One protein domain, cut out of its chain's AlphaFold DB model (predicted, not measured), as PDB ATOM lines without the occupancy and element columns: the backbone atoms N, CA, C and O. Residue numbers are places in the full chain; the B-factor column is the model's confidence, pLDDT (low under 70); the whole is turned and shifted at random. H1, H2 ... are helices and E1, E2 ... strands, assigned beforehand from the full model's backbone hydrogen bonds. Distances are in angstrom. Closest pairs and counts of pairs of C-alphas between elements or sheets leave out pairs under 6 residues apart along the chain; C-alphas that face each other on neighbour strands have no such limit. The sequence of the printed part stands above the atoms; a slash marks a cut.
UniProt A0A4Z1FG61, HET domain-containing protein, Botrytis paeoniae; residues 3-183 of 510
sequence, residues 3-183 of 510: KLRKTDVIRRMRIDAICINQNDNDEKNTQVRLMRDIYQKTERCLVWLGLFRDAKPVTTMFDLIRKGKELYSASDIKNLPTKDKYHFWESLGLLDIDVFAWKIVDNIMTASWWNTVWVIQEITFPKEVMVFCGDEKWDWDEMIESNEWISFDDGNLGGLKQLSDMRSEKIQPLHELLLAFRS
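AT A GLANCE: This is residues 3 to 183 of the 510 residues of the protein "HET domain-containing protein" of Botrytis paeoniae (UniProt A0A4Z1FG61). A small three-stranded sheet, E1 E2 E3, has short, mostly crossed helices round it; H3, H1 and H2 reach out past E1 toward one end, and H4 and H5 make the other end past E3. H10 packs on H8, H11 lies farther out, and residues 5 to 12 stick out. The printed part has 181 residues, with named elements in the order H1 H2 H3 E1 H4 H5 H6 H7 H8 E2 E3 H9 H10 H11; the sheet is mixed and the class mostly helix. The whole is compact, with a radius of gyration of the C-alphas of 18.4 A and spans of 58 by 44 by 28 A.

HOW THE PARTS SIT: Inner strand E2, residues 128 to 133, is parallel to E1, residues 44 to 48, at 18 degrees, with N 45 and O 128 within hydrogen-bond range at 2.8 A. E2 and E3, residues 136 to 139, form an antiparallel hairpin at 158 degrees, with N 131 and O 138 at 2.8 A. H9, residues 140 to 150, is on the sheet at a height of 7.9 A, over none of its strands. H4, residues 55 to 72, only grazes the sheet with residues 55 to 62, and H8, residues 119 to 124, with 119 to 123. With residues 65 to 69 alone, H4 touches H9 about perpendicular at 81 degrees; the closest C-alphas, Ile 65 and Ser 146, are 5.8 A apart. With residues 56 to 61 alone, H4 touches H6, residues 99 to 109; C-alphas 57 and 101 are closest at 4.7 A. H10, residues 158 to 169, touches H8 with residues 163 to 168 alone; C-alphas 124 and 167 are closest at 4.2 A. H3, residues 35 to 41, touches H8; C-alphas 39 and 122 are closest at 6.5 A. H5, residues 82 to 91, is close to H9 but not clearly touching, and so is H7, residues 112 to 115, to H8. H1, residues 16 to 19, H2, residues 25 to 33, and H11, residues 174 to 180, touch no helix. E1, H4 to H8 and E2 form a strand-helix-strand unit, two parallel neighbour strands with helices between. O i to N i+4 pairs are within range throughout H2, H3, H4, H6, H8, H10 and H11, in 5 of 6 in H5 and 5 of 7 in H9; H1 and H7 are too short for one.

IN THESE COORDINATES: H1 begins at C-alpha 16 (-37.189, -45.224, -22.058), and H11 ends at C-alpha 180 (-54.852, -36.859, -6.455). H4 spans 25.5 A, E2 16.6 A and H10 16.5 A.

THE WHOLE: The C-alphas farthest apart, Asp 26 and Ser 91, are 58.4 A apart. The printed part has no cut and no long link. Mean pLDDT of the printed part is 73.9; 78 residues are under 70, among them 67 to 106 and 145 to 162.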
ATOM      1  N   LYS A   3     -33.144 -31.566 -32.709       76.50
ATOM      2  CA  LYS A   3     -33.084 -30.302 -31.951       76.50
ATOM      3  C   LYS A   3     -32.373 -30.397 -30.588       76.50
ATOM      4  O   LYS A   3     -31.952 -29.386 -30.045       76.50
ATOM      5  N   LEU A   4     -32.191 -31.603 -30.040       78.94
ATOM      6  CA  LEU A   4     -31.502 -31.830 -28.758       78.94
ATOM      7  C   LEU A   4     -30.020 -32.208 -28.935       78.94
ATOM      8  O   LEU A   4     -29.294 -32.360 -27.944       78.94
ATOM      9  N   ARG A   5     -29.557 -32.370 -30.181       81.69
ATOM     10  CA  ARG A   5     -28.171 -32.715 -30.505       81.69
ATOM     11  C   ARG A   5     -27.266 -31.502 -30.289       81.69
ATOM     12  O   ARG A   5     -27.541 -30.421 -30.794       81.69
ATOM     13  N   LYS A   6     -26.153 -31.701 -29.582       80.62
ATOM     14  CA  LYS A   6     -25.042 -30.743 -29.559       80.62
ATOM     15  C   LYS A   6     -24.061 -31.122 -30.672       80.62
ATOM     16  O   LYS A   6     -23.799 -32.308 -30.865       80.62
ATOM     17  N   THR A   7     -23.568 -30.146 -31.429       81.69
ATOM     18  CA  THR A   7     -22.636 -30.385 -32.548       81.69
ATOM     19  C   THR A   7     -21.237 -30.741 -32.063       81.69
ATOM     20  O   THR A   7     -20.567 -31.554 -32.693       81.69
ATOM     21  N   ASP A   8     -20.852 -30.206 -30.903       87.56
ATOM     22  CA  ASP A   8     -19.447 -30.182 -30.478       87.56
ATOM     23  C   ASP A   8     -19.154 -31.135 -29.312       87.56
ATOM     24  O   ASP A   8     -18.000 -31.348 -28.949       87.56
ATOM     25  N   VAL A   9     -20.192 -31.718 -28.700       87.69
ATOM     26  CA  VAL A   9     -20.051 -32.613 -27.544       87.69
ATOM     27  C   VAL A   9     -21.013 -33.792 -27.611       87.69
ATOM     28  O   VAL A   9     -22.177 -33.658 -27.998       87.69
ATOM     29  N   ILE A  10     -20.533 -34.955 -27.168       86.38
ATOM     30  CA  ILE A  10     -21.365 -36.147 -27.007       86.38
ATOM     31  C   ILE A  10     -22.349 -35.904 -25.864       86.38
ATOM     32  O   ILE A  10     -21.964 -35.548 -24.750       86.38
ATOM     33  N   ARG A  11     -23.634 -36.141 -26.135       85.62
ATOM     34  CA  ARG A  11     -24.698 -36.100 -25.134       85.62
ATOM     35  C   ARG A  11     -25.194 -37.518 -24.883       85.62
ATOM     36  O   ARG A  11     -25.716 -38.151 -25.794       85.62
ATOM     37  N   ARG A  12     -25.036 -38.009 -23.652       87.75
ATOM     38  CA  ARG A  12     -25.667 -39.261 -23.216       87.75
ATOM     39  C   ARG A  12     -27.101 -38.955 -22.805       87.75
ATOM     40  O   ARG A  12     -27.320 -38.050 -22.006       87.75
ATOM     41  N   MET A  13     -28.051 -39.676 -23.380       88.62
ATOM     42  CA  MET A  13     -29.472 -39.537 -23.082       88.62
ATOM     43  C   MET A  13     -30.055 -40.921 -22.854       88.62
ATOM     44  O   MET A  13     -29.740 -41.846 -23.603       88.62
ATOM     45  N   ARG A  14     -30.899 -41.036 -21.832       91.00
ATOM     46  CA  ARG A  14     -31.798 -42.170 -21.673       91.00
ATOM     47  C   ARG A  14     -33.133 -41.792 -22.300       91.00
ATOM     48  O   ARG A  14     -33.596 -40.669 -22.120       91.00
ATOM     49  N   ILE A  15     -33.694 -42.704 -23.079       90.12
ATOM     50  CA  ILE A  15     -35.011 -42.563 -23.695       90.12
ATOM     51  C   ILE A  15     -35.686 -43.897 -23.455       90.12
ATOM     52  O   ILE A  15     -35.266 -44.884 -24.051       90.12
ATOM     53  N   ASP A  16     -36.670 -43.950 -22.566       88.38
ATOM     54  CA  ASP A  16     -37.189 -45.224 -22.058       88.38
ATOM     55  C   ASP A  16     -37.724 -46.130 -23.171       88.38
ATOM     56  O   ASP A  16     -37.386 -47.309 -23.208       88.38
ATOM     57  N   ALA A  17     -38.403 -45.562 -24.172       85.88
ATOM     58  CA  ALA A  17     -38.870 -46.294 -25.353       85.88
ATOM     59  C   ALA A  17     -37.751 -46.966 -26.184       85.88
ATOM     60  O   ALA A  17     -38.033 -47.842 -26.994       85.88
ATOM     61  N   ILE A  18     -36.491 -46.544 -26.017       88.31
ATOM     62  CA  ILE A  18     -35.313 -47.101 -26.707       88.31
ATOM     63  C   ILE A  18     -34.449 -47.928 -25.748       88.31
ATOM     64  O   ILE A  18     -33.865 -48.930 -26.148       88.31
ATOM     65  N   CYS A  19     -34.312 -47.481 -24.500       90.06
ATOM     66  CA  CYS A  19     -33.443 -48.091 -23.498       90.06
ATOM     67  C   CYS A  19     -34.076 -49.285 -22.785       90.06
ATOM     68  O   CYS A  19     -33.340 -50.023 -22.140       90.06
ATOM     69  N   ILE A  20     -35.399 -49.432 -22.863       87.88
ATOM     70  CA  ILE A  20     -36.148 -50.554 -22.305       87.88
ATOM     71  C   ILE A  20     -36.688 -51.367 -23.472       87.88
ATOM     72  O   ILE A  20     -37.358 -50.816 -24.356       87.88
ATOM     73  N   ASN A  21     -36.436 -52.673 -23.468       88.94
ATOM     74  CA  ASN A  21     -37.082 -53.569 -24.413       88.94
ATOM     75  C   ASN A  21     -38.590 -53.637 -24.133       88.94
ATOM     76  O   ASN A  21     -39.045 -54.335 -23.233       88.94
ATOM     77  N   GLN A  22     -39.380 -52.929 -24.941       86.00
ATOM     78  CA  GLN A  22     -40.839 -52.858 -24.784       86.00
ATOM     79  C   GLN A  22     -41.546 -54.206 -25.004       86.00
ATOM     80  O   GLN A  22     -42.720 -54.333 -24.671       86.00
ATOM     81  N   ASN A  23     -40.844 -55.200 -25.561       92.31
ATOM     82  CA  ASN A  23     -41.369 -56.541 -25.818       92.31
ATOM     83  C   ASN A  23     -40.959 -57.568 -24.747       92.31
ATOM     84  O   ASN A  23     -41.297 -58.742 -24.886       92.31
ATOM     85  N   ASP A  24     -40.211 -57.158 -23.719       91.38
ATOM     86  CA  ASP A  24     -39.781 -58.015 -22.612       91.38
ATOM     87  C   ASP A  24     -40.353 -57.476 -21.296       91.38
ATOM     88  O   ASP A  24     -39.878 -56.486 -20.735       91.38
ATOM     89  N   ASN A  25     -41.406 -58.134 -20.810       90.31
ATOM     90  CA  ASN A  25     -42.072 -57.744 -19.574       90.31
ATOM     91  C   ASN A  25     -41.183 -57.924 -18.339       90.31
ATOM     92  O   ASN A  25     -41.329 -57.151 -17.395       90.31
ATOM     93  N   ASP A  26     -40.257 -58.883 -18.320       86.00
ATOM     94  CA  ASP A  26     -39.386 -59.111 -17.161       86.00
ATOM     95  C   ASP A  26     -38.342 -57.992 -17.050       86.00
ATOM     96  O   ASP A  26     -38.082 -57.456 -15.960       86.00
ATOM     97  N   GLU A  27     -37.804 -57.561 -18.194       87.44
ATOM     98  CA  GLU A  27     -36.996 -56.348 -18.268       87.44
ATOM     99  C   GLU A  27     -37.828 -55.123 -17.869       87.44
ATOM    100  O   GLU A  27     -37.406 -54.367 -16.990       87.44
ATOM    101  N   LYS A  28     -39.023 -54.939 -18.449       85.12
ATOM    102  CA  LYS A  28     -39.904 -53.794 -18.161       85.12
ATOM    103  C   LYS A  28     -40.245 -53.708 -16.673       85.12
ATOM    104  O   LYS A  28     -40.119 -52.635 -16.088       85.12
ATOM    105  N   ASN A  29     -40.578 -54.829 -16.040       83.50
ATOM    106  CA  ASN A  29     -40.825 -54.946 -14.601       83.50
ATOM    107  C   ASN A  29     -39.630 -54.462 -13.782       83.50
ATOM    108  O   ASN A  29     -39.780 -53.680 -12.840       83.50
ATOM    109  N   THR A  30     -38.430 -54.902 -14.158       83.06
ATOM    110  CA  THR A  30     -37.189 -54.495 -13.496       83.06
ATOM    111  C   THR A  30     -36.931 -53.001 -13.680       83.06
ATOM    112  O   THR A  30     -36.612 -52.309 -12.716       83.06
ATOM    113  N   GLN A  31     -37.096 -52.480 -14.898       83.94
ATOM    114  CA  GLN A  31     -36.869 -51.067 -15.207       83.94
ATOM    115  C   GLN A  31     -37.879 -50.165 -14.495       83.94
ATOM    116  O   GLN A  31     -37.472 -49.166 -13.909       83.94
ATOM    117  N   VAL A  32     -39.162 -50.534 -14.470       85.00
ATOM    118  CA  VAL A  32     -40.222 -49.760 -13.808       85.00
ATOM    119  C   VAL A  32     -39.983 -49.628 -12.309       85.00
ATOM    120  O   VAL A  32     -40.084 -48.529 -11.766       85.00
ATOM    121  N   ARG A  33     -39.545 -50.703 -11.646       82.25
ATOM    122  CA  ARG A  33     -39.149 -50.653 -10.226       82.25
ATOM    123  C   ARG A  33     -37.969 -49.711  -9.965       82.25
ATOM    124  O   ARG A  33     -37.811 -49.232  -8.847       82.25
ATOM    125  N   LEU A  34     -37.154 -49.427 -10.981       84.00
ATOM    126  CA  LEU A  34     -36.008 -48.521 -10.903       84.00
ATOM    127  C   LEU A  34     -36.327 -47.089 -11.364       84.00
ATOM    128  O   LEU A  34     -35.441 -46.242 -11.274       84.00
ATOM    129  N   MET A  35     -37.536 -46.784 -11.851       84.50
ATOM    130  CA  MET A  35     -37.840 -45.488 -12.488       84.50
ATOM    131  C   MET A  35     -37.590 -44.295 -11.567       84.50
ATOM    132  O   MET A  35     -36.921 -43.342 -11.976       84.50
ATOM    133  N   ARG A  36     -37.993 -44.387 -10.294       83.69
ATOM    134  CA  ARG A  36     -37.659 -43.382  -9.273       83.69
ATOM    135  C   ARG A  36     -36.157 -43.136  -9.191       83.69
ATOM    136  O   ARG A  36     -35.703 -42.001  -9.279       83.69
ATOM    137  N   ASP A  37     -35.387 -44.207  -9.058       83.00
ATOM    138  CA  ASP A  37     -33.934 -44.176  -8.944       83.00
ATOM    139  C   ASP A  37     -33.261 -43.590 -10.190       83.00
ATOM    140  O   ASP A  37     -32.296 -42.825 -10.092       83.00
ATOM    141  N   ILE A  38     -33.773 -43.947 -11.365       86.88
ATOM    142  CA  ILE A  38     -33.317 -43.459 -12.665       86.88
ATOM    143  C   ILE A  38     -33.543 -41.950 -12.757       86.88
ATOM    144  O   ILE A  38     -32.593 -41.209 -13.030       86.88
ATOM    145  N   TYR A  39     -34.758 -41.472 -12.483       87.06
ATOM    146  CA  TYR A  39     -35.069 -40.045 -12.531       87.06
ATOM    147  C   TYR A  39     -34.338 -39.256 -11.441       87.06
ATOM    148  O   TYR A  39     -33.784 -38.196 -11.728       87.06
ATOM    149  N   GLN A  40     -34.203 -39.801 -10.233       85.88
ATOM    150  CA  GLN A  40     -33.469 -39.164  -9.137       85.88
ATOM    151  C   GLN A  40     -31.965 -39.019  -9.431       85.88
ATOM    152  O   GLN A  40     -31.326 -38.049  -9.009       85.88
ATOM    153  N   LYS A  41     -31.372 -39.976 -10.156       87.38
ATOM    154  CA  LYS A  41     -29.961 -39.926 -10.583       87.38
ATOM    155  C   LYS A  41     -29.758 -39.121 -11.869       87.38
ATOM    156  O   LYS A  41     -28.611 -38.851 -12.234       87.38
ATOM    157  N   THR A  42     -30.833 -38.725 -12.545       88.31
ATOM    158  CA  THR A  42     -30.766 -37.939 -13.776       88.31
ATOM    159  C   THR A  42     -30.421 -36.484 -13.457       88.31
ATOM    160  O   THR A  42     -31.019 -35.849 -12.592       88.31
ATOM    161  N   GLU A  43     -29.416 -35.947 -14.156       90.19
ATOM    162  CA  GLU A  43     -29.006 -34.543 -14.017       90.19
ATOM    163  C   GLU A  43     -30.125 -33.599 -14.458       90.19
ATOM    164  O   GLU A  43     -30.408 -32.616 -13.782       90.19
ATOM    165  N   ARG A  44     -30.777 -33.931 -15.575       91.75
ATOM    166  CA  ARG A  44     -31.832 -33.119 -16.162       91.75
ATOM    167  C   ARG A  44     -32.824 -33.961 -16.956       91.75
ATOM    168  O   ARG A  44     -32.408 -34.712 -17.841       91.75
ATOM    169  N   CYS A  45     -34.111 -33.790 -16.685       93.25
ATOM    170  CA  CYS A  45     -35.191 -34.308 -17.518       93.25
ATOM    171  C   CYS A  45     -35.479 -33.326 -18.661       93.25
ATOM    172  O   CYS A  45     -35.507 -32.115 -18.442       93.25
ATOM    173  N   LEU A  46     -35.628 -33.828 -19.888       92.62
ATOM    174  CA  LEU A  46     -35.928 -33.006 -21.064       92.62
ATOM    175  C   LEU A  46     -37.316 -33.387 -21.580       92.62
ATOM    176  O   LEU A  46     -37.469 -34.427 -22.216       92.62
ATOM    177  N   VAL A  47     -38.301 -32.532 -21.334       90.06
ATOM    178  CA  VAL A  47     -39.686 -32.712 -21.779       90.06
ATOM    179  C   VAL A  47     -39.838 -32.103 -23.165       90.06
ATOM    180  O   VAL A  47     -39.430 -30.968 -23.385       90.06
ATOM    181  N   TRP A  48     -40.414 -32.831 -24.119       88.25
ATOM    182  CA  TRP A  48     -40.614 -32.346 -25.488       88.25
ATOM    183  C   TRP A  48     -42.104 -32.320 -25.833       88.25
ATOM    184  O   TRP A  48     -42.694 -33.368 -26.077       88.25
ATOM    185  N   LEU A  49     -42.693 -31.125 -25.905       84.12
ATOM    186  CA  LEU A  49     -44.128 -30.940 -26.159       84.12
ATOM    187  C   LEU A  49     -44.503 -30.969 -27.647       84.12
ATOM    188  O   LEU A  49     -45.680 -31.006 -27.987       84.12
ATOM    189  N   GLY A  50     -43.516 -30.984 -28.546       80.69
ATOM    190  CA  GLY A  50     -43.745 -31.072 -29.987       80.69
ATOM    191  C   GLY A  50     -43.221 -29.878 -30.777       80.69
ATOM    192  O   GLY A  50     -42.520 -29.007 -30.265       80.69
ATOM    193  N   LEU A  51     -43.533 -29.891 -32.075       77.94
ATOM    194  CA  LEU A  51     -43.337 -28.766 -32.985       77.94
ATOM    195  C   LEU A  51     -44.706 -28.148 -33.252       77.94
ATOM    196  O   LEU A  51     -45.566 -28.807 -33.837       77.94
ATOM    197  N   PHE A  52     -44.889 -26.888 -32.878       71.25
ATOM    198  CA  PHE A  52     -46.074 -26.129 -33.258       71.25
ATOM    199  C   PHE A  52     -45.753 -25.391 -34.556       71.25
ATOM    200  O   PHE A  52     -44.678 -24.805 -34.693       71.25
ATOM    201  N   ARG A  53     -46.635 -25.523 -35.557       62.12
ATOM    202  CA  ARG A  53     -46.375 -25.069 -36.937       62.12
ATOM    203  C   ARG A  53     -46.100 -23.569 -37.026       62.12
ATOM    204  O   ARG A  53     -45.368 -23.154 -37.920       62.12
ATOM    205  N   ASP A  54     -46.604 -22.801 -36.069       63.56
ATOM    206  CA  ASP A  54     -46.411 -21.364 -35.991       63.56
ATOM    207  C   ASP A  54     -45.559 -21.034 -34.770       63.56
ATOM    208  O   ASP A  54     -45.990 -21.157 -33.626       63.56
ATOM    209  N   ALA A  55     -44.316 -20.622 -35.025       62.53
ATOM    210  CA  ALA A  55     -43.369 -20.263 -33.974       62.53
ATOM    211  C   ALA A  55     -43.788 -18.988 -33.230       62.53
ATOM    212  O   ALA A  55     -43.514 -18.851 -32.047       62.53
ATOM    213  N   LYS A  56     -44.489 -18.063 -33.906       66.75
ATOM    214  CA  LYS A  56     -44.806 -16.739 -33.357       66.75
ATOM    215  C   LYS A  56     -45.675 -16.810 -32.088       66.75
ATOM    216  O   LYS A  56     -45.279 -16.190 -31.115       66.75
ATOM    217  N   PRO A  57     -46.780 -17.574 -32.025       65.69
ATOM    218  CA  PRO A  57     -47.576 -17.706 -30.799       65.69
ATOM    219  C   PRO A  57     -46.828 -18.333 -29.628       65.69
ATOM    220  O   PRO A  57     -46.982 -17.888 -28.494       65.69
ATOM    221  N   VAL A  58     -45.982 -19.327 -29.920       66.12
ATOM    222  CA  VAL A  58     -45.087 -19.924 -28.929       66.12
ATOM    223  C   VAL A  58     -44.142 -18.841 -28.417       66.12
ATOM    224  O   VAL A  58     -44.205 -18.490 -27.249       66.12
ATOM    225  N   THR A  59     -43.361 -18.197 -29.281       71.00
ATOM    226  CA  THR A  59     -42.443 -17.125 -28.874       71.00
ATOM    227  C   THR A  59     -43.156 -15.980 -28.136       71.00
ATOM    228  O   THR A  59     -42.626 -15.495 -27.145       71.00
ATOM    229  N   THR A  60     -44.378 -15.589 -28.523       68.25
ATOM    230  CA  THR A  60     -45.153 -14.552 -27.815       68.25
ATOM    231  C   THR A  60     -45.562 -14.985 -26.407       68.25
ATOM    232  O   THR A  60     -45.439 -14.191 -25.476       68.25
ATOM    233  N   MET A  61     -46.009 -16.232 -26.219       68.69
ATOM    234  CA  MET A  61     -46.273 -16.786 -24.886       68.69
ATOM    235  C   MET A  61     -44.995 -16.742 -24.035       68.69
ATOM    236  O   MET A  61     -45.015 -16.255 -22.906       68.69
ATOM    237  N   PHE A  62     -43.866 -17.169 -24.600       69.81
ATOM    238  CA  PHE A  62     -42.566 -17.146 -23.922       69.81
ATOM    239  C   PHE A  62     -42.091 -15.713 -23.601       69.81
ATOM    240  O   PHE A  62     -41.531 -15.466 -22.533       69.81
ATOM    241  N   ASP A  63     -42.357 -14.740 -24.472       71.38
ATOM    242  CA  ASP A  63     -42.064 -13.328 -24.216       71.38
ATOM    243  C   ASP A  63     -42.965 -12.729 -23.130       71.38
ATOM    244  O   ASP A  63     -42.480 -11.943 -22.313       71.38
ATOM    245  N   LEU A  64     -44.249 -13.101 -23.086       68.06
ATOM    246  CA  LEU A  64     -45.191 -12.714 -22.028       68.06
ATOM    247  C   LEU A  64     -44.711 -13.184 -20.662       68.06
ATOM    248  O   LEU A  64     -44.617 -12.391 -19.730       68.06
ATOM    249  N   ILE A  65     -44.352 -14.460 -20.574       67.38
ATOM    250  CA  ILE A  65     -43.768 -15.087 -19.392       67.38
ATOM    251  C   ILE A  65     -42.540 -14.310 -18.913       67.38
ATOM    252  O   ILE A  65     -42.452 -13.906 -17.749       67.38
ATOM    253  N   ARG A  66     -41.580 -14.088 -19.819       71.31
ATOM    254  CA  ARG A  66     -40.297 -13.462 -19.486       71.31
ATOM    255  C   ARG A  66     -40.483 -12.014 -19.046       71.31
ATOM    256  O   ARG A  66     -39.904 -11.600 -18.045       71.31
ATOM    257  N   LYS A  67     -41.328 -11.256 -19.749       68.44
ATOM    258  CA  LYS A  67     -41.682  -9.883 -19.365       68.44
ATOM    259  C   LYS A  67     -42.471  -9.844 -18.061       68.44
ATOM    260  O   LYS A  67     -42.246  -8.948 -17.256       68.44
ATOM    261  N   GLY A  68     -43.345 -10.820 -17.821       65.12
ATOM    262  CA  GLY A  68     -44.054 -10.978 -16.555       65.12
ATOM    263  C   GLY A  68     -43.086 -11.106 -15.382       65.12
ATOM    264  O   GLY A  68     -43.221 -10.367 -14.412       65.12
ATOM    265  N   LYS A  69     -42.037 -11.926 -15.520       66.88
ATOM    266  CA  LYS A  69     -40.957 -12.059 -14.524       66.88
ATOM    267  C   LYS A  69     -40.228 -10.737 -14.260       66.88
ATOM    268  O   LYS A  69     -39.971 -10.394 -13.107       66.88
ATOM    269  N   GLU A  70     -39.905  -9.989 -15.315       67.56
ATOM    270  CA  GLU A  70     -39.235  -8.683 -15.212       67.56
ATOM    271  C   GLU A  70     -40.118  -7.652 -14.480       67.56
ATOM    272  O   GLU A  70     -39.654  -6.975 -13.561       67.56
ATOM    273  N   LEU A  71     -41.406  -7.578 -14.828       63.88
ATOM    274  CA  LEU A  71     -42.371  -6.619 -14.275       63.88
ATOM    275  C   LEU A  71     -42.831  -6.967 -12.853       63.88
ATOM    276  O   LEU A  71     -43.079  -6.072 -12.048       63.88
ATOM    277  N   TYR A  72     -42.900  -8.254 -12.516       56.44
ATOM    278  CA  TYR A  72     -43.296  -8.747 -11.195       56.44
ATOM    279  C   TYR A  72     -42.298  -8.360 -10.092       56.44
ATOM    280  O   TYR A  72     -42.674  -8.193  -8.935       56.44
ATOM    281  N   SER A  73     -41.032  -8.122 -10.449       55.56
ATOM    282  CA  SER A  73     -40.046  -7.562  -9.517       55.56
ATOM    283  C   SER A  73     -40.342  -6.108  -9.100       55.56
ATOM    284  O   SER A  73     -39.683  -5.595  -8.194       55.56
ATOM    285  N   ALA A  74     -41.331  -5.450  -9.730       52.69
ATOM    286  CA  ALA A  74     -41.577  -4.016  -9.616       52.69
ATOM    287  C   ALA A  74     -42.958  -3.580  -9.052       52.69
ATOM    288  O   ALA A  74     -43.042  -2.418  -8.654       52.69
ATOM    289  N   SER A  75     -44.021  -4.411  -8.973       54.75
ATOM    290  CA  SER A  75     -45.341  -3.980  -8.422       54.75
ATOM    291  C   SER A  75     -46.417  -5.076  -8.173       54.75
ATOM    292  O   SER A  75     -46.289  -6.217  -8.613       54.75
ATOM    293  N   ASP A  76     -47.503  -4.675  -7.474       56.47
ATOM    294  CA  ASP A  76     -48.684  -5.381  -6.899       56.47
ATOM    295  C   ASP A  76     -49.577  -6.254  -7.830       56.47
ATOM    296  O   ASP A  76     -50.737  -6.534  -7.505       56.47
ATOM    297  N   ILE A  77     -49.076  -6.747  -8.968       59.56
ATOM    298  CA  ILE A  77     -49.853  -7.545  -9.951       59.56
ATOM    299  C   ILE A  77     -50.475  -8.808  -9.321       59.56
ATOM    300  O   ILE A  77     -51.519  -9.288  -9.769       59.56
ATOM    301  N   LYS A  78     -49.869  -9.327  -8.243       56.81
ATOM    302  CA  LYS A  78     -50.321 -10.535  -7.536       56.81
ATOM    303  C   LYS A  78     -51.761 -10.441  -7.015       56.81
ATOM    304  O   LYS A  78     -52.423 -11.467  -6.903       56.81
ATOM    305  N   ASN A  79     -52.237  -9.225  -6.742       61.59
ATOM    306  CA  ASN A  79     -53.545  -8.973  -6.140       61.59
ATOM    307  C   ASN A  79     -54.617  -8.543  -7.152       61.59
ATOM    308  O   ASN A  79     -55.748  -8.267  -6.754       61.59
ATOM    309  N   LEU A  80     -54.284  -8.458  -8.446       63.34
ATOM    310  CA  LEU A  80     -55.264  -8.105  -9.470       63.34
ATOM    311  C   LEU A  80     -56.221  -9.281  -9.727       63.34
ATOM    312  O   LEU A  80     -55.755 -10.411  -9.917       63.34
ATOM    313  N   PRO A  81     -57.542  -9.035  -9.787       63.06
ATOM    314  CA  PRO A  81     -58.506 -10.013 -10.279       63.06
ATOM    315  C   PRO A  81     -58.128 -10.528 -11.675       63.06
ATOM    316  O   PRO A  81     -57.610  -9.777 -12.502       63.06
ATOM    317  N   THR A  82     -58.430 -11.795 -11.976       62.00
ATOM    318  CA  THR A  82     -58.104 -12.470 -13.252       62.00
ATOM    319  C   THR A  82     -58.509 -11.659 -14.489       62.00
ATOM    320  O   THR A  82     -57.741 -11.530 -15.442       62.00
ATOM    321  N   LYS A  83     -59.685 -11.024 -14.442       61.94
ATOM    322  CA  LYS A  83     -60.207 -10.166 -15.516       61.94
ATOM    323  C   LYS A  83     -59.361  -8.907 -15.754       61.94
ATOM    324  O   LYS A  83     -59.214  -8.468 -16.890       61.94
ATOM    325  N   ASP A  84     -58.770  -8.356 -14.698       65.56
ATOM    326  CA  ASP A  84     -57.951  -7.143 -14.770       65.56
ATOM    327  C   ASP A  84     -56.514  -7.457 -15.202       65.56
ATOM    328  O   ASP A  84     -55.866  -6.624 -15.838       65.56
ATOM    329  N   LYS A  85     -56.032  -8.685 -14.944       65.12
ATOM    330  CA  LYS A  85     -54.763  -9.172 -15.503       65.12
ATOM    331  C   LYS A  85     -54.804  -9.152 -17.030       65.12
ATOM    332  O   LYS A  85     -53.856  -8.676 -17.644       65.12
ATOM    333  N   TYR A  86     -55.906  -9.581 -17.652       64.12
ATOM    334  CA  TYR A  86     -56.053  -9.564 -19.116       64.12
ATOM    335  C   TYR A  86     -55.852  -8.160 -19.695       64.12
ATOM    336  O   TYR A  86     -54.970  -7.950 -20.526       64.12
ATOM    337  N   HIS A  87     -56.589  -7.172 -19.189       65.56
ATOM    338  CA  HIS A  87     -56.458  -5.789 -19.650       65.56
ATOM    339  C   HIS A  87     -55.086  -5.181 -19.342       65.56
ATOM    340  O   HIS A  87     -54.572  -4.384 -20.127       65.56
ATOM    341  N   PHE A  88     -54.454  -5.577 -18.235       68.00
ATOM    342  CA  PHE A  88     -53.088  -5.168 -17.920       68.00
ATOM    343  C   PHE A  88     -52.097  -5.648 -18.992       68.00
ATOM    344  O   PHE A  88     -51.348  -4.837 -19.540       68.00
ATOM    345  N   TRP A  89     -52.128  -6.929 -19.360       65.62
ATOM    346  CA  TRP A  89     -51.241  -7.478 -20.392       65.62
ATOM    347  C   TRP A  89     -51.538  -6.909 -21.792       65.62
ATOM    348  O   TRP A  89     -50.609  -6.652 -22.565       65.62
ATOM    349  N   GLU A  90     -52.812  -6.650 -22.104       66.94
ATOM    350  CA  GLU A  90     -53.252  -5.968 -23.329       66.94
ATOM    351  C   GLU A  90     -52.691  -4.540 -23.407       66.94
ATOM    352  O   GLU A  90     -52.108  -4.154 -24.420       66.94
ATOM    353  N   SER A  91     -52.761  -3.786 -22.306       65.81
ATOM    354  CA  SER A  91     -52.277  -2.399 -22.228       65.81
ATOM    355  C   SER A  91     -50.765  -2.255 -22.438       65.81
ATOM    356  O   SER A  91     -50.294  -1.215 -22.899       65.81
ATOM    357  N   LEU A  92     -50.000  -3.309 -22.146       65.94
ATOM    358  CA  LEU A  92     -48.555  -3.368 -22.376       65.94
ATOM    359  C   LEU A  92     -48.198  -3.735 -23.830       65.94
ATOM    360  O   LEU A  92     -47.015  -3.866 -24.156       65.94
ATOM    361  N   GLY A  93     -49.198  -3.930 -24.698       61.03
ATOM    362  CA  GLY A  93     -49.008  -4.397 -26.073       61.03
ATOM    363  C   GLY A  93     -48.482  -5.831 -26.138       61.03
ATOM    364  O   GLY A  93     -47.818  -6.202 -27.106       61.03
ATOM    365  N   LEU A  94     -48.705  -6.625 -25.083       60.47
ATOM    366  CA  LEU A  94     -48.194  -7.993 -24.974       60.47
ATOM    367  C   LEU A  94     -49.230  -9.053 -25.372       60.47
ATOM    368  O   LEU A  94     -48.851 -10.195 -25.617       60.47
ATOM    369  N   LEU A  95     -50.506  -8.668 -25.488       58.84
ATOM    370  CA  LEU A  95     -51.610  -9.514 -25.961       58.84
ATOM    371  C   LEU A  95     -52.077  -9.169 -27.383       58.84
ATOM    372  O   LEU A  95     -53.242  -9.375 -27.704       58.84
ATOM    373  N   ASP A  96     -51.187  -8.710 -28.267       57.12
ATOM    374  CA  ASP A  96     -51.464  -8.616 -29.717       57.12
ATOM    375  C   ASP A  96     -51.473 -10.036 -30.353       57.12
ATOM    376  O   ASP A  96     -50.766 -10.363 -31.311       57.12
ATOM    377  N   ILE A  97     -52.209 -10.934 -29.697       56.16
ATOM    378  CA  ILE A  97     -52.295 -12.378 -29.866       56.16
ATOM    379  C   ILE A  97     -53.622 -12.621 -30.568       56.16
ATOM    380  O   ILE A  97     -54.688 -12.450 -29.982       56.16
ATOM    381  N   ASP A  98     -53.562 -12.982 -31.847       58.53
ATOM    382  CA  ASP A  98     -54.771 -13.351 -32.574       58.53
ATOM    383  C   ASP A  98     -55.423 -14.609 -31.955       58.53
ATOM    384  O   ASP A  98     -54.818 -15.366 -31.191       58.53
ATOM    385  N   VAL A  99     -56.689 -14.861 -32.294       60.22
ATOM    386  CA  VAL A  99     -57.440 -16.049 -31.840       60.22
ATOM    387  C   VAL A  99     -56.695 -17.361 -32.152       60.22
ATOM    388  O   VAL A  99     -56.843 -18.366 -31.455       60.22
ATOM    389  N   PHE A 100     -55.867 -17.365 -33.195       60.47
ATOM    390  CA  PHE A 100     -55.105 -18.528 -33.624       60.47
ATOM    391  C   PHE A 100     -53.892 -18.802 -32.717       60.47
ATOM    392  O   PHE A 100     -53.547 -19.959 -32.467       60.47
ATOM    393  N   ALA A 101     -53.296 -17.767 -32.139       61.59
ATOM    394  CA  ALA A 101     -52.225 -17.876 -31.170       61.59
ATOM    395  C   ALA A 101     -52.714 -18.452 -29.829       61.59
ATOM    396  O   ALA A 101     -52.049 -19.324 -29.265       61.59
ATOM    397  N   TRP A 102     -53.921 -18.087 -29.387       64.06
ATOM    398  CA  TRP A 102     -54.575 -18.720 -28.234       64.06
ATOM    399  C   TRP A 102     -54.835 -20.208 -28.440       64.06
ATOM    400  O   TRP A 102     -54.602 -21.006 -27.537       64.06
ATOM    401  N   LYS A 103     -55.219 -20.609 -29.653       66.19
ATOM    402  CA  LYS A 103     -55.367 -22.026 -30.002       66.19
ATOM    403  C   LYS A 103     -54.050 -22.801 -29.880       66.19
ATOM    404  O   LYS A 103     -54.057 -23.987 -29.575       66.19
ATOM    405  N   ILE A 104     -52.908 -22.163 -30.129       67.56
ATOM    406  CA  ILE A 104     -51.594 -22.801 -29.964       67.56
ATOM    407  C   ILE A 104     -51.221 -22.929 -28.491       67.56
ATOM    408  O   ILE A 104     -50.723 -23.984 -28.109       67.56
ATOM    409  N   VAL A 105     -51.504 -21.911 -27.673       68.00
ATOM    410  CA  VAL A 105     -51.367 -22.013 -26.213       68.00
ATOM    411  C   VAL A 105     -52.232 -23.157 -25.691       68.00
ATOM    412  O   VAL A 105     -51.717 -24.031 -25.007       68.00
ATOM    413  N   ASP A 106     -53.498 -23.225 -26.095       68.12
ATOM    414  CA  ASP A 106     -54.399 -24.315 -25.717       68.12
ATOM    415  C   ASP A 106     -53.843 -25.690 -26.126       68.12
ATOM    416  O   ASP A 106     -53.741 -26.587 -25.295       68.12
ATOM    417  N   ASN A 107     -53.339 -25.844 -27.356       71.75
ATOM    418  CA  ASN A 107     -52.692 -27.090 -27.797       71.75
ATOM    419  C   ASN A 107     -51.425 -27.445 -26.992       71.75
ATOM    420  O   ASN A 107     -51.112 -28.624 -26.832       71.75
ATOM    421  N   ILE A 108     -50.661 -26.450 -26.524       72.81
ATOM    422  CA  ILE A 108     -49.504 -26.676 -25.644       72.81
ATOM    423  C   ILE A 108     -49.993 -27.174 -24.291       72.81
ATOM    424  O   ILE A 108     -49.460 -28.161 -23.794       72.81
ATOM    425  N   MET A 109     -50.998 -26.520 -23.714       69.75
ATOM    426  CA  MET A 109     -51.526 -26.823 -22.381       69.75
ATOM    427  C   MET A 109     -52.339 -28.122 -22.339       69.75
ATOM    428  O   MET A 109     -52.445 -28.744 -21.289       69.75
ATOM    429  N   THR A 110     -52.852 -28.569 -23.484       69.44
ATOM    430  CA  THR A 110     -53.573 -29.841 -23.661       69.44
ATOM    431  C   THR A 110     -52.707 -30.938 -24.285       69.44
ATOM    432  O   THR A 110     -53.207 -32.013 -24.626       69.44
ATOM    433  N   ALA A 111     -51.397 -30.702 -24.440       74.88
ATOM    434  CA  ALA A 111     -50.483 -31.705 -24.969       74.88
ATOM    435  C   ALA A 111     -50.591 -33.016 -24.176       74.88
ATOM    436  O   ALA A 111     -50.605 -33.023 -22.946       74.88
ATOM    437  N   SER A 112     -50.611 -34.144 -24.891       78.44
ATOM    438  CA  SER A 112     -50.856 -35.466 -24.300       78.44
ATOM    439  C   SER A 112     -49.898 -35.818 -23.168       78.44
ATOM    440  O   SER A 112     -50.287 -36.543 -22.257       78.44
ATOM    441  N   TRP A 113     -48.672 -35.282 -23.206       83.81
ATOM    442  CA  TRP A 113     -47.696 -35.446 -22.138       83.81
ATOM    443  C   TRP A 113     -48.294 -35.062 -20.785       83.81
ATOM    444  O   TRP A 113     -48.278 -35.901 -19.895       83.81
ATOM    445  N   TRP A 114     -48.935 -33.892 -20.650       77.31
ATOM    446  CA  TRP A 114     -49.507 -33.407 -19.383       77.31
ATOM    447  C   TRP A 114     -50.511 -34.351 -18.753       77.31
ATOM    448  O   TRP A 114     -50.659 -34.336 -17.534       77.31
ATOM    449  N   ASN A 115     -51.173 -35.165 -19.566       77.19
ATOM    450  CA  ASN A 115     -52.231 -36.047 -19.113       77.19
ATOM    451  C   ASN A 115     -51.700 -37.407 -18.678       77.19
ATOM    452  O   ASN A 115     -52.464 -38.169 -18.108       77.19
ATOM    453  N   THR A 116     -50.425 -37.738 -18.905       83.12
ATOM    454  CA  THR A 116     -49.912 -39.051 -18.496       83.12
ATOM    455  C   THR A 116     -49.575 -39.099 -17.005       83.12
ATOM    456  O   THR A 116     -49.120 -38.112 -16.415       83.12
ATOM    457  N   VAL A 117     -49.783 -40.253 -16.371       85.94
ATOM    458  CA  VAL A 117     -49.415 -40.476 -14.960       85.94
ATOM    459  C   VAL A 117     -47.891 -40.499 -14.745       85.94
ATOM    460  O   VAL A 117     -47.394 -40.037 -13.721       85.94
ATOM    461  N   TRP A 118     -47.111 -40.936 -15.740       89.31
ATOM    462  CA  TRP A 118     -45.642 -40.999 -15.661       89.31
ATOM    463  C   TRP A 118     -44.963 -39.633 -15.500       89.31
ATOM    464  O   TRP A 118     -43.908 -39.543 -14.866       89.31
ATOM    465  N   VAL A 119     -45.611 -38.563 -15.971       87.00
ATOM    466  CA  VAL A 119     -45.176 -37.165 -15.789       87.00
ATOM    467  C   VAL A 119     -44.860 -36.831 -14.338       87.00
ATOM    468  O   VAL A 119     -43.944 -36.057 -14.060       87.00
ATOM    469  N   ILE A 120     -45.577 -37.444 -13.397       86.00
ATOM    470  CA  ILE A 120     -45.392 -37.193 -11.971       86.00
ATOM    471  C   ILE A 120     -43.962 -37.570 -11.565       86.00
ATOM    472  O   ILE A 120     -43.279 -36.769 -10.928       86.00
ATOM    473  N   GLN A 121     -43.448 -38.728 -11.996       86.31
ATOM    474  CA  GLN A 121     -42.056 -39.114 -11.733       86.31
ATOM    475  C   GLN A 121     -41.051 -38.261 -12.515       86.31
ATOM    476  O   GLN A 121     -40.014 -37.879 -11.966       86.31
ATOM    477  N   GLU A 122     -41.369 -37.948 -13.774       90.12
ATOM    478  CA  GLU A 122     -40.523 -37.165 -14.684       90.12
ATOM    479  C   GLU A 122     -40.258 -35.739 -14.193       90.12
ATOM    480  O   GLU A 122     -39.223 -35.158 -14.525       90.12
ATOM    481  N   ILE A 123     -41.172 -35.182 -13.400       86.94
ATOM    482  CA  ILE A 123     -41.034 -33.847 -12.813       86.94
ATOM    483  C   ILE A 123     -40.516 -33.919 -11.376       86.94
ATOM    484  O   ILE A 123     -39.657 -33.130 -10.986       86.94
ATOM    485  N   THR A 124     -41.038 -34.851 -10.575       84.75
ATOM    486  CA  THR A 124     -40.824 -34.855  -9.119       84.75
ATOM    487  C   THR A 124     -39.386 -35.202  -8.734       84.75
ATOM    488  O   THR A 124     -38.828 -34.619  -7.800       84.75
ATOM    489  N   PHE A 125     -38.775 -36.170  -9.419       86.06
ATOM    490  CA  PHE A 125     -37.486 -36.730  -9.003       86.06
ATOM    491  C   PHE A 125     -36.241 -36.053  -9.596       86.06
ATOM    492  O   PHE A 125     -35.251 -35.937  -8.863       86.06
ATOM    493  N   PRO A 126     -36.226 -35.616 -10.870       89.94
ATOM    494  CA  PRO A 126     -35.039 -35.012 -11.467       89.94
ATOM    495  C   PRO A 126     -34.628 -33.702 -10.794       89.94
ATOM    496  O   PRO A 126     -35.448 -32.946 -10.272       89.94
ATOM    497  N   LYS A 127     -33.320 -33.416 -10.824       88.69
ATOM    498  CA  LYS A 127     -32.782 -32.168 -10.257       88.69
ATOM    499  C   LYS A 127     -33.254 -30.949 -11.033       88.69
ATOM    500  O   LYS A 127     -33.677 -29.972 -10.426       88.69
ATOM    501  N   GLU A 128     -33.185 -31.038 -12.353       91.69
ATOM    502  CA  GLU A 128     -33.598 -29.998 -13.286       91.69
ATOM    503  C   GLU A 128     -34.578 -30.596 -14.294       91.69
ATOM    504  O   GLU A 128     -34.392 -31.725 -14.761       91.69
ATOM    505  N   VAL A 129     -35.597 -29.834 -14.670       92.00
ATOM    506  CA  VAL A 129     -36.578 -30.236 -15.677       92.00
ATOM    507  C   VAL A 129     -36.645 -29.114 -16.699       92.00
ATOM    508  O   VAL A 129     -36.945 -27.976 -16.359       92.00
ATOM    509  N   MET A 130     -36.328 -29.434 -17.951       91.25
ATOM    510  CA  MET A 130     -36.380 -28.480 -19.053       91.25
ATOM    511  C   MET A 130     -37.477 -28.878 -20.027       91.25
ATOM    512  O   MET A 130     -37.406 -29.950 -20.632       91.25
ATOM    513  N   VAL A 131     -38.442 -27.991 -20.226       87.19
ATOM    514  CA  VAL A 131     -39.533 -28.143 -21.185       87.19
ATOM    515  C   VAL A 131     -39.127 -27.523 -22.516       87.19
ATOM    516  O   VAL A 131     -38.615 -26.410 -22.558       87.19
ATOM    517  N   PHE A 132     -39.329 -28.245 -23.610       86.56
ATOM    518  CA  PHE A 132     -39.025 -27.816 -24.971       86.56
ATOM    519  C   PHE A 132     -40.299 -27.773 -25.804       86.56
ATOM    520  O   PHE A 132     -41.065 -28.740 -25.847       86.56
ATOM    521  N   CYS A 133     -40.468 -26.669 -26.520       83.12
ATOM    522  CA  CYS A 133     -41.567 -26.424 -27.438       83.12
ATOM    523  C   CYS A 133     -40.976 -25.882 -28.747       83.12
ATOM    524  O   CYS A 133     -40.679 -24.698 -28.889       83.12
ATOM    525  N   GLY A 134     -40.706 -26.779 -29.696       82.62
ATOM    526  CA  GLY A 134     -39.932 -26.455 -30.890       82.62
ATOM    527  C   GLY A 134     -38.516 -25.958 -30.585       82.62
ATOM    528  O   GLY A 134     -37.677 -26.737 -30.131       82.62
ATOM    529  N   ASP A 135     -38.230 -24.699 -30.921       80.69
ATOM    530  CA  ASP A 135     -36.929 -24.060 -30.667       80.69
ATOM    531  C   ASP A 135     -36.868 -23.336 -29.314       80.69
ATOM    532  O   ASP A 135     -35.778 -23.032 -28.824       80.69
ATOM    533  N   GLU A 136     -38.024 -23.135 -28.686       81.31
ATOM    534  CA  GLU A 136     -38.133 -22.528 -27.370       81.31
ATOM    535  C   GLU A 136     -37.916 -23.575 -26.271       81.31
ATOM    536  O   GLU A 136     -38.234 -24.764 -26.420       81.31
ATOM    537  N   LYS A 137     -37.353 -23.133 -25.145       85.56
ATOM    538  CA  LYS A 137     -37.089 -23.988 -23.984       85.56
ATOM    539  C   LYS A 137     -37.294 -23.226 -22.684       85.56
ATOM    540  O   LYS A 137     -37.028 -22.029 -22.629       85.56
ATOM    541  N   TRP A 138     -37.646 -23.951 -21.634       81.12
ATOM    542  CA  TRP A 138     -37.940 -23.374 -20.335       81.12
ATOM    543  C   TRP A 138     -37.517 -24.277 -19.192       81.12
ATOM    544  O   TRP A 138     -37.614 -25.496 -19.308       81.12
ATOM    545  N   ASP A 139     -37.051 -23.680 -18.105       86.38
ATOM    546  CA  ASP A 139     -36.951 -24.373 -16.834       86.38
ATOM    547  C   ASP A 139     -38.348 -24.548 -16.215       86.38
ATOM    548  O   ASP A 139     -39.193 -23.656 -16.278       86.38
ATOM    549  N   TRP A 140     -38.602 -25.721 -15.644       84.25
ATOM    550  CA  TRP A 140     -39.886 -26.051 -15.031       84.25
ATOM    551  C   TRP A 140     -40.279 -25.102 -13.901       84.25
ATOM    552  O   TRP A 140     -41.449 -24.741 -13.789       84.25
ATOM    553  N   ASP A 141     -39.332 -24.699 -13.056       78.94
ATOM    554  CA  ASP A 141     -39.644 -23.885 -11.882       78.94
ATOM    555  C   ASP A 141     -40.056 -22.474 -12.330       78.94
ATOM    556  O   ASP A 141     -41.056 -21.931 -11.863       78.94
ATOM    557  N   GLU A 142     -39.385 -21.940 -13.356       76.25
ATOM    558  CA  GLU A 142     -39.796 -20.697 -14.015       76.25
ATOM    559  C   GLU A 142     -41.186 -20.812 -14.675       76.25
ATOM    560  O   GLU A 142     -41.943 -19.836 -14.697       76.25
ATOM    561  N   MET A 143     -41.540 -21.998 -15.185       75.88
ATOM    562  CA  MET A 143     -42.868 -22.291 -15.734       75.88
ATOM    563  C   MET A 143     -43.977 -22.209 -14.715       75.88
ATOM    564  O   MET A 143     -44.974 -21.517 -14.948       75.88
ATOM    565  N   ILE A 144     -43.794 -22.849 -13.572       74.00
ATOM    566  CA  ILE A 144     -44.781 -22.796 -12.502       74.00
ATOM    567  C   ILE A 144     -44.913 -21.382 -11.937       74.00
ATOM    568  O   ILE A 144     -46.037 -20.923 -11.739       74.00
ATOM    569  N   GLU A 145     -43.805 -20.666 -11.739       69.12
ATOM    570  CA  GLU A 145     -43.840 -19.277 -11.261       69.12
ATOM    571  C   GLU A 145     -44.691 -18.387 -12.173       69.12
ATOM    572  O   GLU A 145     -45.561 -17.653 -11.704       69.12
ATOM    573  N   SER A 146     -44.501 -18.494 -13.488       64.12
ATOM    574  CA  SER A 146     -45.250 -17.679 -14.448       64.12
ATOM    575  C   SER A 146     -46.747 -18.001 -14.512       64.12
ATOM    576  O   SER A 146     -47.551 -17.139 -14.879       64.12
ATOM    577  N   ASN A 147     -47.134 -19.223 -14.135       63.38
ATOM    578  CA  ASN A 147     -48.523 -19.656 -14.133       63.38
ATOM    579  C   ASN A 147     -49.372 -18.825 -13.157       63.38
ATOM    580  O   ASN A 147     -50.519 -18.493 -13.458       63.38
ATOM    581  N   GLU A 148     -48.794 -18.396 -12.026       57.84
ATOM    582  CA  GLU A 148     -49.460 -17.484 -11.080       57.84
ATOM    583  C   GLU A 148     -49.845 -16.133 -11.730       57.84
ATOM    584  O   GLU A 148     -50.742 -15.422 -11.251       57.84
ATOM    585  N   TRP A 149     -49.164 -15.747 -12.814       56.25
ATOM    586  CA  TRP A 149     -49.262 -14.418 -13.426       56.25
ATOM    587  C   TRP A 149     -50.043 -14.424 -14.748       56.25
ATOM    588  O   TRP A 149     -50.622 -13.397 -15.108       56.25
ATOM    589  N   ILE A 150     -50.082 -15.569 -15.440       53.69
ATOM    590  CA  ILE A 150     -50.702 -15.740 -16.767       53.69
ATOM    591  C   ILE A 150     -52.102 -16.350 -16.688       53.69
ATOM    592  O   ILE A 150     -52.856 -16.182 -17.635       53.69
ATOM    593  N   SER A 151     -52.482 -17.045 -15.609       53.62
ATOM    594  CA  SER A 151     -53.775 -17.747 -15.576       53.62
ATOM    595  C   SER A 151     -54.965 -16.813 -15.856       53.62
ATOM    596  O   SER A 151     -55.138 -15.802 -15.171       53.62
ATOM    597  N   PHE A 152     -55.766 -17.182 -16.863       48.22
ATOM    598  CA  PHE A 152     -57.013 -16.519 -17.266       48.22
ATOM    599  C   PHE A 152     -58.263 -17.371 -16.978       48.22
ATOM    600  O   PHE A 152     -59.357 -16.821 -16.993       48.22
ATOM    601  N   ASP A 153     -58.096 -18.668 -16.680       46.53
ATOM    602  CA  ASP A 153     -59.149 -19.584 -16.220       46.53
ATOM    603  C   ASP A 153     -58.535 -20.799 -15.492       46.53
ATOM    604  O   ASP A 153     -57.495 -21.328 -15.893       46.53
ATOM    605  N   ASP A 154     -59.194 -21.263 -14.428       43.41
ATOM    606  CA  ASP A 154     -58.675 -22.266 -13.478       43.41
ATOM    607  C   ASP A 154     -58.681 -23.725 -14.000       43.41
ATOM    608  O   ASP A 154     -58.139 -24.624 -13.353       43.41
ATOM    609  N   GLY A 155     -59.269 -23.988 -15.173       43.44
ATOM    610  CA  GLY A 155     -59.700 -25.334 -15.589       43.44
ATOM    611  C   GLY A 155     -58.596 -26.367 -15.867       43.44
ATOM    612  O   GLY A 155     -58.715 -27.505 -15.426       43.44
ATOM    613  N   ASN A 156     -57.510 -25.994 -16.556       46.16
ATOM    614  CA  ASN A 156     -56.442 -26.937 -16.957       46.16
ATOM    615  C   ASN A 156     -55.129 -26.764 -16.171       46.16
ATOM    616  O   ASN A 156     -54.203 -27.564 -16.296       46.16
ATOM    617  N   LEU A 157     -55.034 -25.724 -15.339       52.62
ATOM    618  CA  LEU A 157     -53.789 -25.306 -14.683       52.62
ATOM    619  C   LEU A 157     -53.631 -25.828 -13.251       52.62
ATOM    620  O   LEU A 157     -52.508 -25.878 -12.742       52.62
ATOM    621  N   GLY A 158     -54.721 -26.284 -12.621       56.31
ATOM    622  CA  GLY A 158     -54.671 -26.944 -11.312       56.31
ATOM    623  C   GLY A 158     -53.725 -28.150 -11.296       56.31
ATOM    624  O   GLY A 158     -52.976 -28.336 -10.337       56.31
ATOM    625  N   GLY A 159     -53.656 -28.895 -12.406       62.53
ATOM    626  CA  GLY A 159     -52.746 -30.031 -12.559       62.53
ATOM    627  C   GLY A 159     -51.261 -29.653 -12.522       62.53
ATOM    628  O   GLY A 159     -50.454 -30.433 -12.021       62.53
ATOM    629  N   LEU A 160     -50.877 -28.459 -12.994       66.56
ATOM    630  CA  LEU A 160     -49.483 -27.992 -12.940       66.56
ATOM    631  C   LEU A 160     -49.061 -27.613 -11.526       66.56
ATOM    632  O   LEU A 160     -47.964 -27.967 -11.093       66.56
ATOM    633  N   LYS A 161     -49.943 -26.924 -10.795       67.94
ATOM    634  CA  LYS A 161     -49.706 -26.589  -9.390       67.94
ATOM    635  C   LYS A 161     -49.584 -27.856  -8.546       67.94
ATOM    636  O   LYS A 161     -48.612 -28.000  -7.818       67.94
ATOM    637  N   GLN A 162     -50.483 -28.820  -8.747       69.25
ATOM    638  CA  GLN A 162     -50.434 -30.122  -8.080       69.25
ATOM    639  C   GLN A 162     -49.116 -30.875  -8.351       69.25
ATOM    640  O   GLN A 162     -48.514 -31.424  -7.431       69.25
ATOM    641  N   LEU A 163     -48.613 -30.863  -9.594       73.12
ATOM    642  CA  LEU A 163     -47.299 -31.433  -9.934       73.12
ATOM    643  C   LEU A 163     -46.131 -30.683  -9.270       73.12
ATOM    644  O   LEU A 163     -45.133 -31.299  -8.888       73.12
ATOM    645  N   SER A 164     -46.236 -29.362  -9.128       74.00
ATOM    646  CA  SER A 164     -45.235 -28.552  -8.428       74.00
ATOM    647  C   SER A 164     -45.198 -28.842  -6.928       74.00
ATOM    648  O   SER A 164     -44.118 -29.010  -6.353       74.00
ATOM    649  N   ASP A 165     -46.366 -28.944  -6.297       70.25
ATOM    650  CA  ASP A 165     -46.494 -29.277  -4.876       70.25
ATOM    651  C   ASP A 165     -45.894 -30.670  -4.608       70.25
ATOM    652  O   ASP A 165     -45.089 -30.841  -3.688       70.25
ATOM    653  N   MET A 166     -46.127 -31.634  -5.508       71.38
ATOM    654  CA  MET A 166     -45.497 -32.961  -5.447       71.38
ATOM    655  C   MET A 166     -43.971 -32.929  -5.477       71.38
ATOM    656  O   MET A 166     -43.320 -33.685  -4.748       71.38
ATOM    657  N   ARG A 167     -43.369 -32.049  -6.284       73.06
ATOM    658  CA  ARG A 167     -41.906 -31.899  -6.332       73.06
ATOM    659  C   ARG A 167     -41.332 -31.432  -4.990       73.06
ATOM    660  O   ARG A 167     -40.192 -31.782  -4.659       73.06
ATOM    661  N   SER A 168     -42.128 -30.701  -4.211       68.00
ATOM    662  CA  SER A 168     -41.786 -30.251  -2.859       68.00
ATOM    663  C   SER A 168     -41.995 -31.345  -1.811       68.00
ATOM    664  O   SER A 168     -41.137 -31.530  -0.945       68.00
ATOM    665  N   GLU A 169     -43.094 -32.095  -1.899       59.78
ATOM    666  CA  GLU A 169     -43.492 -33.056  -0.865       59.78
ATOM    667  C   GLU A 169     -42.909 -34.467  -1.054       59.78
ATOM    668  O   GLU A 169     -42.773 -35.177  -0.063       59.78
ATOM    669  N   LYS A 170     -42.444 -34.829  -2.264       58.91
ATOM    670  CA  LYS A 170     -41.692 -36.038  -2.705       58.91
ATOM    671  C   LYS A 170     -42.219 -37.426  -2.319       58.91
ATOM    672  O   LYS A 170     -41.888 -38.383  -3.016       58.91
ATOM    673  N   ILE A 171     -42.952 -37.573  -1.222       60.66
ATOM    674  CA  ILE A 171     -43.423 -38.838  -0.670       60.66
ATOM    675  C   ILE A 171     -44.801 -38.607  -0.048       60.66
ATOM    676  O   ILE A 171     -44.938 -37.809   0.879       60.66
ATOM    677  N   GLN A 172     -45.792 -39.347  -0.530       63.94
ATOM    678  CA  GLN A 172     -47.154 -39.363  -0.003       63.94
ATOM    679  C   GLN A 172     -47.659 -40.816   0.068       63.94
ATOM    680  O   GLN A 172     -47.111 -41.690  -0.616       63.94
ATOM    681  N   PRO A 173     -48.656 -41.122   0.916       68.25
ATOM    682  CA  PRO A 173     -49.316 -42.422   0.909       68.25
ATOM    683  C   PRO A 173     -49.897 -42.748  -0.472       68.25
ATOM    684  O   PRO A 173     -50.461 -41.879  -1.136       68.25
ATOM    685  N   LEU A 174     -49.818 -44.015  -0.890       74.62
ATOM    686  CA  LEU A 174     -50.310 -44.435  -2.207       74.62
ATOM    687  C   LEU A 174     -51.788 -44.082  -2.458       74.62
ATOM    688  O   LEU A 174     -52.136 -43.744  -3.585       74.62
ATOM    689  N   HIS A 175     -52.648 -44.127  -1.435       71.31
ATOM    690  CA  HIS A 175     -54.062 -43.765  -1.592       71.31
ATOM    691  C   HIS A 175     -54.251 -42.280  -1.937       71.31
ATOM    692  O   HIS A 175     -55.030 -41.969  -2.833       71.31
ATOM    693  N   GLU A 176     -53.510 -41.371  -1.292       72.06
ATOM    694  CA  GLU A 176     -53.572 -39.933  -1.590       72.06
ATOM    695  C   GLU A 176     -53.098 -39.665  -3.019       72.06
ATOM    696  O   GLU A 176     -53.737 -38.916  -3.752       72.06
ATOM    697  N   LEU A 177     -52.029 -40.345  -3.449       75.75
ATOM    698  CA  LEU A 177     -51.497 -40.244  -4.807       75.75
ATOM    699  C   LEU A 177     -52.499 -40.717  -5.865       75.75
ATOM    700  O   LEU A 177     -52.718 -40.025  -6.860       75.75
ATOM    701  N   LEU A 178     -53.107 -41.887  -5.656       77.38
ATOM    702  CA  LEU A 178     -54.095 -42.448  -6.577       77.38
ATOM    703  C   LEU A 178     -55.319 -41.540  -6.693       77.38
ATOM    704  O   LEU A 178     -55.802 -41.316  -7.799       77.38
ATOM    705  N   LEU A 179     -55.781 -40.962  -5.581       72.06
ATOM    706  CA  LEU A 179     -56.885 -40.003  -5.585       72.06
ATOM    707  C   LEU A 179     -56.495 -38.689  -6.264       72.06
ATOM    708  O   LEU A 179     -57.240 -38.191  -7.109       72.06
ATOM    709  N   ALA A 180     -55.333 -38.131  -5.927       72.06
ATOM    710  CA  ALA A 180     -54.852 -36.859  -6.455       72.06
ATOM    711  C   ALA A 180     -54.675 -36.893  -7.978       72.06
ATOM    712  O   ALA A 180     -54.989 -35.912  -8.651       72.06
ATOM    713  N   PHE A 181     -54.209 -38.019  -8.522       75.50
ATOM    714  CA  PHE A 181     -53.805 -38.141  -9.922       75.50
ATOM    715  C   PHE A 181     -54.720 -39.021 -10.780       75.50
ATOM    716  O   PHE A 181     -54.360 -39.340 -11.910       75.50
ATOM    717  N   ARG A 182     -55.915 -39.355 -10.286       71.69
ATOM    718  CA  ARG A 182     -56.891 -40.224 -10.969       71.69
ATOM    719  C   ARG A 182     -57.335 -39.759 -12.357       71.69
ATOM    720  O   ARG A 182     -57.652 -40.586 -13.195       71.69
ATOM    721  N   SER A 183     -57.354 -38.448 -12.609       69.88
ATOM    722  CA  SER A 183     -57.755 -37.881 -13.908       69.88
ATOM    723  C   SER A 183     -56.661 -37.986 -14.974       69.88
ATOM    724  O   SER A 183     -56.855 -37.569 -16.117       69.88
TER     725      SER A 183